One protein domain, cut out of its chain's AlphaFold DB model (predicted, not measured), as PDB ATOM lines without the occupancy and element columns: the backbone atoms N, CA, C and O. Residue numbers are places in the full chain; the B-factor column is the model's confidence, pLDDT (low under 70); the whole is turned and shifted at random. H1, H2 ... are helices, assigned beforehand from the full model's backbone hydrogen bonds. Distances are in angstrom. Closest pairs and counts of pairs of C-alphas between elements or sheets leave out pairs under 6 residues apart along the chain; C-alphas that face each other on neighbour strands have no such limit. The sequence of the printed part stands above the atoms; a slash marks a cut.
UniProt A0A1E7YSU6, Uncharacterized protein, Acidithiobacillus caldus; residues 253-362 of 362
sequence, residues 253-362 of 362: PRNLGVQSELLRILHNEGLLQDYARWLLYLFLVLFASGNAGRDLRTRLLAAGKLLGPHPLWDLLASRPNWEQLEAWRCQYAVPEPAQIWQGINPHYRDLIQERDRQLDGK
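What this domain is: This is residues 253 to 362 of the 362 residues of an uncharacterized protein of Acidithiobacillus caldus (UniProt A0A1E7YSU6). The longest helix, H2, runs through the middle of the domain, with H1 and H3 beside it in an up-and-down bundle, the three centres making a triangle. The short helix H4 packs on H3 and H2, H5 packs on H2, and H7 lies off at one end beyond the small helix H6, its residues 353 to 360 sticking out with the last two residues. The printed part has 110 residues with seven named helices, H1 to H7 in that order along the chain, and no named strand; the class is all helix. It is compact, with a radius of gyration of the C-alphas of 14.2 A, and spans 43 by 28 by 22 A, only just elongated.

How they stand to each other: H2, residues 272 to 287, is the hub, touching four other helices. It forms a hairpin with H1, residues 256 to 268, at a shallow tilt of 19 degrees, opposite ways; the closest C-alphas, of Leu 266 and Tyr 275, are 5.5 A apart. H2 forms another hairpin with H3, residues 294 to 306, at a shallow tilt of 11 degrees, opposite ways, with the closest C-alphas, of Tyr 275 and Gly 304, 6.9 A apart. H1, H2 and H3 make a bundle, up and down, each helix running against the one before it. H1 and H3 only just touch, with 3 pairs of C-alphas within 8 A, through residues 263 to 267 of H1 and 300 to 304 of H3 alone; the closest C-alphas, of His 267 and Gly 304, are 7.0 A apart. H4, residues 312 to 317, forms a hairpin with H3 at a steep tilt of 39 degrees, the closest C-alphas, of Leu 301 and Trp 313, being 6.9 A apart. H4 and H2 only just touch, with 3 pairs within 8 A, through residues 276 to 280 of H2 alone; the closest C-alphas, of Ala 276 and Leu 312, are 6.9 A apart. H5, residues 322 to 331, touches residues 280 to 287 of H2 alone, at a shallow tilt of 30 degrees, opposite ways; the closest C-alphas, of Leu 284 and Leu 325, are 6.8 A apart. H6, residues 338 to 341, is close to H2 but not clearly touching, the closest C-alphas, of Val 285 and Ile 340, being 6.6 A apart. H7, residues 346 to 360, is close to H6 but not clearly touching, the closest C-alphas, of Trp 341 and Tyr 348, being 6.4 A apart; it is apart from H2 and H5. Every O i to N i+4 pair is within hydrogen-bond range in H1, H2, H4, H5 and H7, and 8 of 9 are in H3; H6 is too short for such a pair.

Where its parts are: H2 is 22.1 A from first to last C-alpha, beginning at (42.044, -21.555, 26.891). H7 is 21.1 A, H3 19.0 A, H1 18.2 A, H5 14.2 A, H4 8.5 A and H6 5.2 A long. H1 begins at C-alpha 256, (45.343, -2.546, 23.003), and H7 ends at C-alpha 360, (28.923, -3.043, 52.275).

The domain as a whole: The two C-alphas farthest apart, of Asn 268 and Gly 361, are 44.1 A apart. The printed part has no cut and no long link, and residue 362 is the chain's last. Residues 353 to 362 stand free. The mean pLDDT of the printed part is 73.5, with 50 residues under 70, among them residues 288 to 296 and 341 to 355.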
ATOM      1  N   PRO A 253      45.724   0.019  30.789       74.31
ATOM      2  CA  PRO A 253      44.569  -0.703  30.248       74.31
ATOM      3  C   PRO A 253      44.060  -0.203  28.890       74.31
ATOM      4  O   PRO A 253      43.237  -0.864  28.274       74.31
ATOM      5  N   ARG A 254      44.536   0.935  28.368       69.69
ATOM      6  CA  ARG A 254      44.224   1.390  26.994       69.69
ATOM      7  C   ARG A 254      45.226   0.907  25.944       69.69
ATOM      8  O   ARG A 254      45.022   1.149  24.755       69.69
ATOM      9  N   ASN A 255      46.302   0.235  26.347       68.88
ATOM     10  CA  ASN A 255      47.305  -0.290  25.431       68.88
ATOM     11  C   ASN A 255      46.813  -1.586  24.756       68.88
ATOM     12  O   ASN A 255      47.186  -2.701  25.127       68.88
ATOM     13  N   LEU A 256      45.952  -1.432  23.743       65.94
ATOM     14  CA  LEU A 256      45.343  -2.546  23.003       65.94
ATOM     15  C   LEU A 256      46.378  -3.405  22.258       65.94
ATOM     16  O   LEU A 256      46.128  -4.581  21.998       65.94
ATOM     17  N   GLY A 257      47.546  -2.836  21.944       54.78
ATOM     18  CA  GLY A 257      48.675  -3.568  21.371       54.78
ATOM     19  C   GLY A 257      49.178  -4.663  22.312       54.78
ATOM     20  O   GLY A 257      49.251  -5.816  21.909       54.78
ATOM     21  N   VAL A 258      49.430  -4.337  23.583       58.97
ATOM     22  CA  VAL A 258      49.892  -5.324  24.578       58.97
ATOM     23  C   VAL A 258      48.803  -6.351  24.902       58.97
ATOM     24  O   VAL A 258      49.100  -7.535  25.022       58.97
ATOM     25  N   GLN A 259      47.535  -5.934  24.979       71.00
ATOM     26  CA  GLN A 259      46.418  -6.855  25.237       71.00
ATOM     27  C   GLN A 259      46.188  -7.847  24.094       71.00
ATOM     28  O   GLN A 259      45.998  -9.036  24.339       71.00
ATOM     29  N   SER A 260      46.209  -7.377  22.843       65.88
ATOM     30  CA  SER A 260      46.074  -8.272  21.684       65.88
ATOM     31  C   SER A 260      47.247  -9.244  21.571       65.88
ATOM     32  O   SER A 260      47.042 -10.404  21.227       65.88
ATOM     33  N   GLU A 261      48.447  -8.795  21.925       61.56
ATOM     34  CA  GLU A 261      49.644  -9.624  21.917       61.56
ATOM     35  C   GLU A 261      49.643 -10.684  23.026       61.56
ATOM     36  O   GLU A 261      49.975 -11.836  22.763       61.56
ATOM     37  N   LEU A 262      49.187 -10.333  24.234       71.56
ATOM     38  CA  LEU A 262      48.979 -11.295  25.319       71.56
ATOM     39  C   LEU A 262      48.004 -12.391  24.877       71.56
ATOM     40  O   LEU A 262      48.297 -13.575  25.005       71.56
ATOM     41  N   LEU A 263      46.867 -12.003  24.293       71.69
ATOM     42  CA  LEU A 263      45.881 -12.951  23.776       71.69
ATOM     43  C   LEU A 263      46.462 -13.835  22.668       71.69
ATOM     44  O   LEU A 263      46.238 -15.039  22.671       71.69
ATOM     45  N   ARG A 264      47.241 -13.272  21.742       67.88
ATOM     46  CA  ARG A 264      47.910 -14.041  20.683       67.88
ATOM     47  C   ARG A 264      48.831 -15.118  21.253       67.88
ATOM     48  O   ARG A 264      48.754 -16.263  20.819       67.88
ATOM     49  N   ILE A 265      49.650 -14.762  22.241       62.66
ATOM     50  CA  ILE A 265      50.547 -15.695  22.931       62.66
ATOM     51  C   ILE A 265      49.735 -16.798  23.624       62.66
ATOM     52  O   ILE A 265      49.967 -17.972  23.369       62.66
ATOM     53  N   LEU A 266      48.718 -16.437  24.415       72.19
ATOM     54  CA  LEU A 266      47.860 -17.406  25.110       72.19
ATOM     55  C   LEU A 266      47.146 -18.366  24.151       72.19
ATOM     56  O   LEU A 266      46.961 -19.536  24.472       72.19
ATOM     57  N   HIS A 267      46.755 -17.882  22.971       62.62
ATOM     58  CA  HIS A 267      46.164 -18.714  21.930       62.62
ATOM     59  C   HIS A 267      47.176 -19.699  21.343       62.62
ATOM     60  O   HIS A 267      46.861 -20.875  21.188       62.62
ATOM     61  N   ASN A 268      48.385 -19.240  21.022       56.66
ATOM     62  CA  ASN A 268      49.424 -20.101  20.460       56.66
ATOM     63  C   ASN A 268      49.858 -21.199  21.442       56.66
ATOM     64  O   ASN A 268      50.064 -22.332  21.024       56.66
ATOM     65  N   GLU A 269      49.901 -20.883  22.737       62.53
ATOM     66  CA  GLU A 269      50.204 -21.844  23.806       62.53
ATOM     67  C   GLU A 269      49.011 -22.744  24.183       62.53
ATOM     68  O   GLU A 269      49.119 -23.605  25.054       62.53
ATOM     69  N   GLY A 270      47.837 -22.556  23.569       59.31
ATOM     70  CA  GLY A 270      46.653 -23.370  23.858       59.31
ATOM     71  C   GLY A 270      46.012 -23.108  25.231       59.31
ATOM     72  O   GLY A 270      45.220 -23.921  25.712       59.31
ATOM     73  N   LEU A 271      46.318 -21.981  25.878       76.44
ATOM     74  CA  LEU A 271      45.874 -21.651  27.237       76.44
ATOM     75  C   LEU A 271      44.458 -21.056  27.241       76.44
ATOM     76  O   LEU A 271      44.250 -19.860  27.445       76.44
ATOM     77  N   LEU A 272      43.461 -21.920  27.028       77.44
ATOM     78  CA  LEU A 272      42.044 -21.555  26.891       77.44
ATOM     79  C   LEU A 272      41.505 -20.682  28.040       77.44
ATOM     80  O   LEU A 272      40.823 -19.689  27.790       77.44
ATOM     81  N   GLN A 273      41.786 -21.053  29.294       88.62
ATOM     82  CA  GLN A 273      41.231 -20.372  30.472       88.62
ATOM     83  C   GLN A 273      41.783 -18.950  30.616       88.62
ATOM     84  O   GLN A 273      41.018 -17.997  30.779       88.62
ATOM     85  N   ASP A 274      43.100 -18.788  30.481       86.38
ATOM     86  CA  ASP A 274      43.747 -17.476  30.512       86.38
ATOM     87  C   ASP A 274      43.341 -16.623  29.307       86.38
ATOM     88  O   ASP A 274      43.068 -15.431  29.460       86.38
ATOM     89  N   TYR A 275      43.218 -17.222  28.118       84.81
ATOM     90  CA  TYR A 275      42.728 -16.515  26.936       84.81
ATOM     91  C   TYR A 275      41.319 -15.957  27.171       84.81
ATOM     92  O   TYR A 275      41.057 -14.781  26.918       84.81
ATOM     93  N   ALA A 276      40.405 -16.776  27.699       91.06
ATOM     94  CA  ALA A 276      39.035 -16.363  27.981       91.06
ATOM     95  C   ALA A 276      38.980 -15.254  29.048       91.06
ATOM     96  O   ALA A 276      38.256 -14.268  28.881       91.06
ATOM     97  N   ARG A 277      39.804 -15.371  30.095       94.56
ATOM     98  CA  ARG A 277      39.962 -14.371  31.159       94.56
ATOM     99  C   ARG A 277      40.399 -13.011  30.613       94.56
ATOM    100  O   ARG A 277      39.760 -11.994  30.887       94.56
ATOM    101  N   TRP A 278      41.471 -12.983  29.825       93.56
ATOM    102  CA  TRP A 278      42.022 -11.736  29.289       93.56
ATOM    103  C   TRP A 278      41.192 -11.167  28.137       93.56
ATOM    104  O   TRP A 278      41.167  -9.949  27.944       93.56
ATOM    105  N   LEU A 279      40.431 -12.004  27.426       92.94
ATOM    106  CA  LEU A 279      39.466 -11.524  26.443       92.94
ATOM    107  C   LEU A 279      38.300 -10.816  27.138       92.94
ATOM    108  O   LEU A 279      37.884  -9.747  26.692       92.94
ATOM    109  N   LEU A 280      37.805 -11.362  28.252       93.75
ATOM    110  CA  LEU A 280      36.793 -10.697  29.069       93.75
ATOM    111  C   LEU A 280      37.304  -9.350  29.609       93.75
ATOM    112  O   LEU A 280      36.588  -8.353  29.517       93.75
ATOM    113  N   TYR A 281      38.558  -9.288  30.078       92.25
ATOM    114  CA  TYR A 281      39.198  -8.028  30.478       92.25
ATOM    115  C   TYR A 281      39.195  -6.988  29.346       92.25
ATOM    116  O   TYR A 281      38.745  -5.858  29.540       92.25
ATOM    117  N   LEU A 282      39.608  -7.381  28.136       88.25
ATOM    118  CA  LEU A 282      39.581  -6.508  26.958       88.25
ATOM    119  C   LEU A 282      38.158  -6.016  26.642       88.25
ATOM    120  O   LEU A 282      37.965  -4.853  26.287       88.25
ATOM    121  N   PHE A 283      37.145  -6.875  26.776       88.94
ATOM    122  CA  PHE A 283      35.752  -6.470  26.586       88.94
ATOM    123  C   PHE A 283      35.309  -5.433  27.621       88.94
ATOM    124  O   PHE A 283      34.666  -4.467  27.223       88.94
ATOM    125  N   LEU A 284      35.686  -5.576  28.895       86.81
ATOM    126  CA  LEU A 284      35.391  -4.603  29.960       86.81
ATOM    127  C   LEU A 284      36.073  -3.246  29.711       86.81
ATOM    128  O   LEU A 284      35.460  -2.195  29.910       86.81
ATOM    129  N   VAL A 285      37.320  -3.258  29.225       84.00
ATOM    130  CA  VAL A 285      38.066  -2.054  28.818       84.00
ATOM    131  C   VAL A 285      37.372  -1.346  27.651       84.00
ATOM    132  O   VAL A 285      37.169  -0.131  27.675       84.00
ATOM    133  N   LEU A 286      37.003  -2.103  26.614       80.62
ATOM    134  CA  LEU A 286      36.395  -1.559  25.399       80.62
ATOM    135  C   LEU A 286      34.917  -1.204  25.576       80.62
ATOM    136  O   LEU A 286      34.401  -0.394  24.808       80.62
ATOM    137  N   PHE A 287      34.246  -1.759  26.587       76.38
ATOM    138  CA  PHE A 287      32.844  -1.475  26.891       76.38
ATOM    139  C   PHE A 287      32.606   0.026  27.095       76.38
ATOM    140  O   PHE A 287      31.687   0.602  26.515       76.38
ATOM    141  N   ALA A 288      33.509   0.686  27.824       59.81
ATOM    142  CA  ALA A 288      33.441   2.120  28.082       59.81
ATOM    143  C   ALA A 288      33.687   2.989  26.826       59.81
ATOM    144  O   ALA A 288      33.395   4.180  26.829       59.81
ATOM    145  N   SER A 289      34.196   2.409  25.734       60.00
ATOM    146  CA  SER A 289      34.538   3.125  24.494       60.00
ATOM    147  C   SER A 289      33.455   3.022  23.399       60.00
ATOM    148  O   SER A 289      33.685   3.419  22.254       60.00
ATOM    149  N   GLY A 290      32.268   2.490  23.715       60.53
ATOM    150  CA  GLY A 290      31.145   2.377  22.777       60.53
ATOM    151  C   GLY A 290      31.403   1.397  21.621       60.53
ATOM    152  O   GLY A 290      31.703   0.220  21.832       60.53
ATOM    153  N   ASN A 291      31.259   1.866  20.373       54.47
ATOM    154  CA  ASN A 291      31.459   1.047  19.164       54.47
ATOM    155  C   ASN A 291      32.940   0.819  18.799       54.47
ATOM    156  O   ASN A 291      33.229   0.001  17.920       54.47
ATOM    157  N   ALA A 292      33.879   1.500  19.461       55.03
ATOM    158  CA  ALA A 292      35.303   1.305  19.215       55.03
ATOM    159  C   ALA A 292      35.726  -0.145  19.532       55.03
ATOM    160  O   ALA A 292      35.285  -0.755  20.508       55.03
ATOM    161  N   GLY A 293      36.560  -0.734  18.671       61.62
ATOM    162  CA  GLY A 293      37.096  -2.084  18.876       61.62
ATOM    163  C   GLY A 293      36.115  -3.237  18.622       61.62
ATOM    164  O   GLY A 293      36.408  -4.365  19.013       61.62
ATOM    165  N   ARG A 294      34.966  -3.009  17.962       68.50
ATOM    166  CA  ARG A 294      34.036  -4.082  17.543       68.50
ATOM    167  C   ARG A 294      34.737  -5.166  16.714       68.50
ATOM    168  O   ARG A 294      34.669  -6.334  17.077       68.50
ATOM    169  N   ASP A 295      35.467  -4.777  15.673       63.88
ATOM    170  CA  ASP A 295      36.133  -5.732  14.776       63.88
ATOM    171  C   ASP A 295      37.285  -6.476  15.463       63.88
ATOM    172  O   ASP A 295      37.564  -7.637  15.166       63.88
ATOM    173  N   LEU A 296      37.951  -5.823  16.420       67.44
ATOM    174  CA  LEU A 296      38.966  -6.458  17.260       67.44
ATOM    175  C   LEU A 296      38.335  -7.530  18.158       67.44
ATOM    176  O   LEU A 296      38.793  -8.670  18.156       67.44
ATOM    177  N   ARG A 297      37.244  -7.191  18.856       78.38
ATOM    178  CA  ARG A 297      36.478  -8.121  19.698       78.38
ATOM    179  C   ARG A 297      35.970  -9.324  18.911       78.38
ATOM    180  O   ARG A 297      36.119 -10.448  19.373       78.38
ATOM    181  N   THR A 298      35.416  -9.107  17.716       74.94
ATOM    182  CA  THR A 298      34.924 -10.192  16.855       74.94
ATOM    183  C   THR A 298      36.048 -11.127  16.415       74.94
ATOM    184  O   THR A 298      35.888 -12.341  16.517       74.94
ATOM    185  N   ARG A 299      37.194 -10.590  15.972       70.06
ATOM    186  CA  ARG A 299      38.340 -11.414  15.547       70.06
ATOM    187  C   ARG A 299      38.933 -12.224  16.697       70.06
ATOM    188  O   ARG A 299      39.181 -13.412  16.526       70.06
ATOM    189  N   LEU A 300      39.123 -11.610  17.862       73.69
ATOM    190  CA  LEU A 300      39.681 -12.298  19.029       73.69
ATOM    191  C   LEU A 300      38.699 -13.325  19.609       73.69
ATOM    192  O   LEU A 300      39.095 -14.425  19.965       73.69
ATOM    193  N   LEU A 301      37.396 -13.041  19.611       80.19
ATOM    194  CA  LEU A 301      36.393 -14.041  19.981       80.19
ATOM    195  C   LEU A 301      36.396 -15.243  19.023       80.19
ATOM    196  O   LEU A 301      36.283 -16.382  19.468       80.19
ATOM    197  N   ALA A 302      36.533 -15.002  17.716       67.00
ATOM    198  CA  ALA A 302      36.636 -16.077  16.733       67.00
ATOM    199  C   ALA A 302      37.893 -16.933  16.955       67.00
ATOM    200  O   ALA A 302      37.793 -18.155  16.906       67.00
ATOM    201  N   ALA A 303      39.036 -16.311  17.264       60.91
ATOM    202  CA  ALA A 303      40.258 -17.024  17.628       60.91
ATOM    203  C   ALA A 303      40.078 -17.845  18.919       60.91
ATOM    204  O   ALA A 303      40.377 -19.032  18.937       60.91
ATOM    205  N   GLY A 304      39.482 -17.274  19.971       64.06
ATOM    206  CA  GLY A 304      39.196 -18.002  21.213       64.06
ATOM    207  C   GLY A 304      38.336 -19.253  21.015       64.06
ATOM    208  O   GLY A 304      38.601 -20.285  21.626       64.06
ATOM    209  N   LYS A 305      37.355 -19.211  20.101       66.31
ATOM    210  CA  LYS A 305      36.527 -20.382  19.759       66.31
ATOM    211  C   LYS A 305      37.327 -21.541  19.152       66.31
ATOM    212  O   LYS A 305      36.893 -22.682  19.283       66.31
ATOM    213  N   LEU A 306      38.472 -21.274  18.516       65.38
ATOM    214  CA  LEU A 306      39.347 -22.318  17.966       65.38
ATOM    215  C   LEU A 306      40.083 -23.106  19.060       65.38
ATOM    216  O   LEU A 306      40.439 -24.256  18.828       65.38
ATOM    217  N   LEU A 307      40.262 -22.525  20.254       58.31
ATOM    218  CA  LEU A 307      40.903 -23.186  21.400       58.31
ATOM    219  C   LEU A 307      40.003 -24.227  22.080       58.31
ATOM    220  O   LEU A 307      40.486 -25.041  22.863       58.31
ATOM    221  N   GLY A 308      38.696 -24.197  21.807       74.25
ATOM    222  CA  GLY A 308      37.724 -25.133  22.364       74.25
ATOM    223  C   GLY A 308      36.491 -24.459  22.976       74.25
ATOM    224  O   GLY A 308      36.364 -23.229  22.981       74.25
ATOM    225  N   PRO A 309      35.536 -25.263  23.480       82.38
ATOM    226  CA  PRO A 309      34.294 -24.759  24.051       82.38
ATOM    227  C   PRO A 309      34.545 -24.022  25.372       82.38
ATOM    228  O   PRO A 309      35.234 -24.523  26.256       82.38
ATOM    229  N   HIS A 310      33.940 -22.843  25.526       90.19
ATOM    230  CA  HIS A 310      33.992 -22.074  26.765       90.19
ATOM    231  C   HIS A 310      32.690 -21.276  26.970       90.19
ATOM    232  O   HIS A 310      32.233 -20.631  26.023       90.19
ATOM    233  N   PRO A 311      32.112 -21.239  28.188       89.44
ATOM    234  CA  PRO A 311      30.838 -20.555  28.444       89.44
ATOM    235  C   PRO A 311      30.835 -19.050  28.115       89.44
ATOM    236  O   PRO A 311      29.817 -18.499  27.703       89.44
ATOM    237  N   LEU A 312      31.992 -18.384  28.233       91.62
ATOM    238  CA  LEU A 312      32.135 -16.967  27.862       91.62
ATOM    239  C   LEU A 312      31.888 -16.691  26.371       91.62
ATOM    240  O   LEU A 312      31.582 -15.555  26.019       91.62
ATOM    241  N   TRP A 313      32.016 -17.673  25.477       90.88
ATOM    242  CA  TRP A 313      31.901 -17.415  24.039       90.88
ATOM    243  C   TRP A 313      30.514 -16.953  23.621       90.88
ATOM    244  O   TRP A 313      30.402 -16.038  22.801       90.88
ATOM    245  N   ASP A 314      29.477 -17.550  24.200       87.56
ATOM    246  CA  ASP A 314      28.092 -17.207  23.885       87.56
ATOM    247  C   ASP A 314      27.731 -15.840  24.462       87.56
ATOM    248  O   ASP A 314      27.164 -14.994  23.764       87.56
ATOM    249  N   LEU A 315      28.176 -15.572  25.695       89.25
ATOM    250  CA  LEU A 315      28.047 -14.263  26.324       89.25
ATOM    251  C   LEU A 315      28.668 -13.169  25.451       89.25
ATOM    252  O   LEU A 315      27.981 -12.234  25.045       89.25
ATOM    253  N   LEU A 316      29.958 -13.289  25.132       89.00
ATOM    254  CA  LEU A 316      30.691 -12.266  24.386       89.00
ATOM    255  C   LEU A 316      30.143 -12.084  22.957       89.00
ATOM    256  O   LEU A 316      30.200 -10.976  22.419       89.00
ATOM    257  N   ALA A 317      29.562 -13.130  22.356       86.69
ATOM    258  CA  ALA A 317      28.889 -13.050  21.059       86.69
ATOM    259  C   ALA A 317      27.560 -12.270  21.113       86.69
ATOM    260  O   ALA A 317      27.198 -11.607  20.140       86.69
ATOM    261  N   SER A 318      26.852 -12.316  22.247       84.81
ATOM    262  CA  SER A 318      25.500 -11.761  22.432       84.81
ATOM    263  C   SER A 318      25.420 -10.248  22.684       84.81
ATOM    264  O   SER A 318      24.333  -9.735  22.934       84.81
ATOM    265  N   ARG A 319      26.541  -9.518  22.569       79.75
ATOM    266  CA  ARG A 319      26.661  -8.090  22.941       79.75
ATOM    267  C   ARG A 319      26.213  -7.843  24.393       79.75
ATOM    268  O   ARG A 319      25.189  -7.200  24.616       79.75
ATOM    269  N   PRO A 320      26.987  -8.339  25.369       82.25
ATOM    270  CA  PRO A 320      26.585  -8.305  26.766       82.25
ATOM    271  C   PRO A 320      26.507  -6.866  27.286       82.25
ATOM    272  O   PRO A 320      27.306  -6.006  26.898       82.25
ATOM    273  N   ASN A 321      25.538  -6.613  28.165       84.12
ATOM    274  CA  ASN A 321      25.446  -5.357  28.903       84.12
ATOM    275  C   ASN A 321      26.466  -5.326  30.063       84.12
ATOM    276  O   ASN A 321      27.196  -6.291  30.300       84.12
ATOM    277  N   TRP A 322      26.542  -4.199  30.775       80.25
ATOM    278  CA  TRP A 322      27.521  -4.020  31.851       80.25
ATOM    279  C   TRP A 322      27.335  -5.031  32.990       80.25
ATOM    280  O   TRP A 322      28.301  -5.663  33.398       80.25
ATOM    281  N   GLU A 323      26.100  -5.234  33.455       82.94
ATOM    282  CA  GLU A 323      25.783  -6.153  34.559       82.94
ATOM    283  C   GLU A 323      26.191  -7.592  34.231       82.94
ATOM    284  O   GLU A 323      26.766  -8.299  35.058       82.94
ATOM    285  N   GLN A 324      25.944  -8.010  32.990       87.06
ATOM    286  CA  GLN A 324      26.372  -9.299  32.473       87.06
ATOM    287  C   GLN A 324      27.899  -9.405  32.446       87.06
ATOM    288  O   GLN A 324      28.450 -10.390  32.927       87.06
ATOM    289  N   LEU A 325      28.609  -8.404  31.927       85.69
ATOM    290  CA  LEU A 325      30.073  -8.422  31.921       85.69
ATOM    291  C   LEU A 325      30.664  -8.435  33.341       85.69
ATOM    292  O   LEU A 325      31.629  -9.158  33.582       85.69
ATOM    293  N   GLU A 326      30.075  -7.696  34.281       83.88
ATOM    294  CA  GLU A 326      30.525  -7.617  35.675       83.88
ATOM    295  C   GLU A 326      30.284  -8.923  36.443       83.88
ATOM    296  O   GLU A 326      31.173  -9.403  37.148       83.88
ATOM    297  N   ALA A 327      29.124  -9.562  36.264       86.19
ATOM    298  CA  ALA A 327      28.836 -10.854  36.885       86.19
ATOM    299  C   ALA A 327      29.875 -11.913  36.480       86.19
ATOM    300  O   ALA A 327      30.420 -12.632  37.323       86.19
ATOM    301  N   TRP A 328      30.212 -11.957  35.190       89.81
ATOM    302  CA  TRP A 328      31.227 -12.867  34.669       89.81
ATOM    303  C   TRP A 328      32.648 -12.452  35.064       89.81
ATOM    304  O   TRP A 328      33.484 -13.320  35.315       89.81
ATOM    305  N   ARG A 329      32.928 -11.146  35.197       90.31
ATOM    306  CA  ARG A 329      34.200 -10.642  35.740       90.31
ATOM    307  C   ARG A 329      34.447 -11.212  37.137       90.31
ATOM    308  O   ARG A 329      35.526 -11.750  37.389       90.31
ATOM    309  N   CYS A 330      33.448 -11.125  38.015       86.88
ATOM    310  CA  CYS A 330      33.501 -11.673  39.370       86.88
ATOM    311  C   CYS A 330      33.682 -13.196  39.357       86.88
ATOM    312  O   CYS A 330      34.566 -13.710  40.039       86.88
ATOM    313  N   GLN A 331      32.899 -13.907  38.542       87.19
ATOM    314  CA  GLN A 331      32.955 -15.368  38.450       87.19
ATOM    315  C   GLN A 331      34.337 -15.893  38.024       87.19
ATOM    316  O   GLN A 331      34.780 -16.922  38.526       87.19
ATOM    317  N   TYR A 332      35.028 -15.188  37.124       85.56
ATOM    318  CA  TYR A 332      36.339 -15.584  36.591       85.56
ATOM    319  C   TYR A 332      37.521 -14.858  37.254       85.56
ATOM    320  O   TYR A 332      38.640 -14.900  36.737       85.56
ATOM    321  N   ALA A 333      37.289 -14.174  38.382       87.88
ATOM    322  CA  ALA A 333      38.300 -13.398  39.106       87.88
ATOM    323  C   ALA A 333      39.125 -12.478  38.179       87.88
ATOM    324  O   ALA A 333      40.357 -12.370  38.270       87.88
ATOM    325  N   VAL A 334      38.447 -11.842  37.223       88.25
ATOM    326  CA  VAL A 334      39.072 -10.913  36.282       88.25
ATOM    327  C   VAL A 334      39.297  -9.574  36.997       88.25
ATOM    328  O   VAL A 334      38.369  -9.068  37.643       88.25
ATOM    329  N   PRO A 335      40.503  -8.983  36.923       87.25
ATOM    330  CA  PRO A 335      40.773  -7.696  37.558       87.25
ATOM    331  C   PRO A 335      39.839  -6.593  37.051       87.25
ATOM    332  O   PRO A 335      39.492  -6.552  35.870       87.25
ATOM    333  N   GLU A 336      39.441  -5.683  37.936       84.19
ATOM    334  CA  GLU A 336      38.611  -4.534  37.567       84.19
ATOM    335  C   GLU A 336      39.449  -3.485  36.807       84.19
ATOM    336  O   GLU A 336      40.494  -3.063  37.312       84.19
ATOM    337  N   PRO A 337      39.020  -2.999  35.625       81.38
ATOM    338  CA  PRO A 337      39.705  -1.919  34.917       81.38
ATOM    339  C   PRO A 337      39.329  -0.544  35.506       81.38
ATOM    340  O   PRO A 337      38.900   0.361  34.786       81.38
ATOM    341  N   ALA A 338      39.501  -0.372  36.822       70.81
ATOM    342  CA  ALA A 338      39.014   0.779  37.591       70.81
ATOM    343  C   ALA A 338      39.459   2.137  37.010       70.81
ATOM    344  O   ALA A 338      38.670   3.077  36.936       70.81
ATOM    345  N   GLN A 339      40.696   2.223  36.502       69.94
ATOM    346  CA  GLN A 339      41.240   3.431  35.862       69.94
ATOM    347  C   GLN A 339      40.450   3.874  34.617       69.94
ATOM    348  O   GLN A 339      40.391   5.061  34.299       69.94
ATOM    349  N   ILE A 340      39.848   2.929  33.890       71.50
ATOM    350  CA  ILE A 340      39.042   3.211  32.699       71.50
ATOM    351  C   ILE A 340      37.652   3.684  33.108       71.50
ATOM    352  O   ILE A 340      37.168   4.685  32.581       71.50
ATOM    353  N   TRP A 341      37.026   2.984  34.052       68.88
ATOM    354  CA  TRP A 341      35.647   3.246  34.452       68.88
ATOM    355  C   TRP A 341      35.490   4.537  35.257       68.88
ATOM    356  O   TRP A 341      34.537   5.280  35.042       68.88
ATOM    357  N   GLN A 342      36.460   4.884  36.103       64.19
ATOM    358  CA  GLN A 342      36.436   6.138  36.865       64.19
ATOM    359  C   GLN A 342      36.542   7.394  35.982       64.19
ATOM    360  O   GLN A 342      36.086   8.472  36.386       64.19
ATOM    361  N   GLY A 343      37.153   7.253  34.799       55.53
ATOM    362  CA  GLY A 343      37.394   8.334  33.844       55.53
ATOM    363  C   GLY A 343      36.336   8.482  32.750       55.53
ATOM    364  O   GLY A 343      36.422   9.431  31.973       55.53
ATOM    365  N   ILE A 344      35.359   7.572  32.648       52.53
ATOM    366  CA  ILE A 344      34.377   7.570  31.558       52.53
ATOM    367  C   ILE A 344      32.960   7.594  32.135       52.53
ATOM    368  O   ILE A 344      32.455   6.578  32.590       52.53
ATOM    369  N   ASN A 345      32.317   8.760  32.003       49.50
ATOM    370  CA  ASN A 345      30.885   9.030  32.195       49.50
ATOM    371  C   ASN A 345      30.357   8.885  33.654       49.50
ATOM    372  O   ASN A 345      30.488   7.816  34.248       49.50
ATOM    373  N   PRO A 346      29.711   9.926  34.232       55.34
ATOM    374  CA  PRO A 346      29.096   9.878  35.569       55.34
ATOM    375  C   PRO A 346      28.251   8.625  35.834       55.34
ATOM    376  O   PRO A 346      28.341   8.044  36.908       55.34
ATOM    377  N   HIS A 347      27.546   8.132  34.813       54.94
ATOM    378  CA  HIS A 347      26.689   6.952  34.909       54.94
ATOM    379  C   HIS A 347      27.414   5.671  35.371       54.94
ATOM    380  O   HIS A 347      26.861   4.905  36.154       54.94
ATOM    381  N   TYR A 348      28.656   5.429  34.936       58.16
ATOM    382  CA  TYR A 348      29.403   4.229  35.346       58.16
ATOM    383  C   TYR A 348      30.020   4.371  36.733       58.16
ATOM    384  O   TYR A 348      30.119   3.391  37.466       58.16
ATOM    385  N   ARG A 349      30.380   5.598  37.122       60.19
ATOM    386  CA  ARG A 349      30.781   5.901  38.497       60.19
ATOM    387  C   ARG A 349      29.627   5.628  39.463       60.19
ATOM    388  O   ARG A 349      29.862   5.024  40.504       60.19
ATOM    389  N   ASP A 350      28.410   6.013  39.092       62.94
ATOM    390  CA  ASP A 350      27.211   5.787  39.902       62.94
ATOM    391  C   ASP A 350      26.880   4.288  40.026       62.94
ATOM    392  O   ASP A 350      26.586   3.825  41.124       62.94
ATOM    393  N   LEU A 351      27.011   3.508  38.942       63.72
ATOM    394  CA  LEU A 351      26.824   2.046  38.964       63.72
ATOM    395  C   LEU A 351      27.845   1.327  39.864       63.72
ATOM    396  O   LEU A 351      27.477   0.413  40.601       63.72
ATOM    397  N   ILE A 352      29.113   1.753  39.839       64.00
ATOM    398  CA  ILE A 352      30.162   1.206  40.714       64.00
ATOM    399  C   ILE A 352      29.883   1.560  42.179       64.00
ATOM    400  O   ILE A 352      29.930   0.687  43.040       64.00
ATOM    401  N   GLN A 353      29.525   2.815  42.464       67.44
ATOM    402  CA  GLN A 353      29.187   3.251  43.822       67.44
ATOM    403  C   GLN A 353      27.947   2.539  44.375       67.44
ATOM    404  O   GLN A 353      27.900   2.225  45.561       67.44
ATOM    405  N   GLU A 354      26.944   2.285  43.535       65.81
ATOM    406  CA  GLU A 354      25.736   1.562  43.932       65.81
ATOM    407  C   GLU A 354      26.025   0.082  44.225       65.81
ATOM    408  O   GLU A 354      25.553  -0.441  45.234       65.81
ATOM    409  N   ARG A 355      26.874  -0.575  43.419       69.19
ATOM    410  CA  ARG A 355      27.395  -1.922  43.716       69.19
ATOM    411  C   ARG A 355      28.099  -1.956  45.073       69.19
ATOM    412  O   ARG A 355      27.802  -2.830  45.884       69.19
ATOM    413  N   ASP A 356      29.016  -1.022  45.316       70.75
ATOM    414  CA  ASP A 356      29.828  -0.999  46.537       70.75
ATOM    415  C   ASP A 356      28.947  -0.820  47.785       70.75
ATOM    416  O   ASP A 356      29.091  -1.564  48.751       70.75
ATOM    417  N   ARG A 357      27.922   0.046  47.725       68.88
ATOM    418  CA  ARG A 357      26.921   0.174  48.805       68.88
ATOM    419  C   ARG A 357      26.139  -1.114  49.067       68.88
ATOM    420  O   ARG A 357      25.826  -1.413  50.216       68.88
ATOM    421  N   GLN A 358      25.786  -1.861  48.021       64.38
ATOM    422  CA  GLN A 358      25.047  -3.123  48.152       64.38
ATOM    423  C   GLN A 358      25.909  -4.267  48.703       64.38
ATOM    424  O   GLN A 358      25.362  -5.213  49.276       64.38
ATOM    425  N   LEU A 359      27.230  -4.192  48.523       62.12
ATOM    426  CA  LEU A 359      28.194  -5.131  49.094       62.12
ATOM    427  C   LEU A 359      28.526  -4.791  50.552       62.12
ATOM    428  O   LEU A 359      28.596  -5.710  51.357       62.12
ATOM    429  N   ASP A 360      28.647  -3.506  50.901       58.62
ATOM    430  CA  ASP A 360      28.923  -3.043  52.275       58.62
ATOM    431  C   ASP A 360      27.702  -3.138  53.215       58.62
ATOM    432  O   ASP A 360      27.837  -3.092  54.437       58.62
ATOM    433  N   GLY A 361      26.491  -3.242  52.654       49.03
ATOM    434  CA  GLY A 361      25.230  -3.394  53.391       49.03
ATOM    435  C   GLY A 361      24.789  -4.842  53.656       49.03
ATOM    436  O   GLY A 361      23.686  -5.042  54.171       49.03
ATOM    437  N   LYS A 362      25.599  -5.838  53.282       44.47
ATOM    438  CA  LYS A 362      25.418  -7.269  53.578       44.47
ATOM    439  C   LYS A 362      26.508  -7.746  54.523       44.47
ATOM    440  O   LYS A 362      26.198  -8.661  55.319       44.47
TER     441      LYS A 362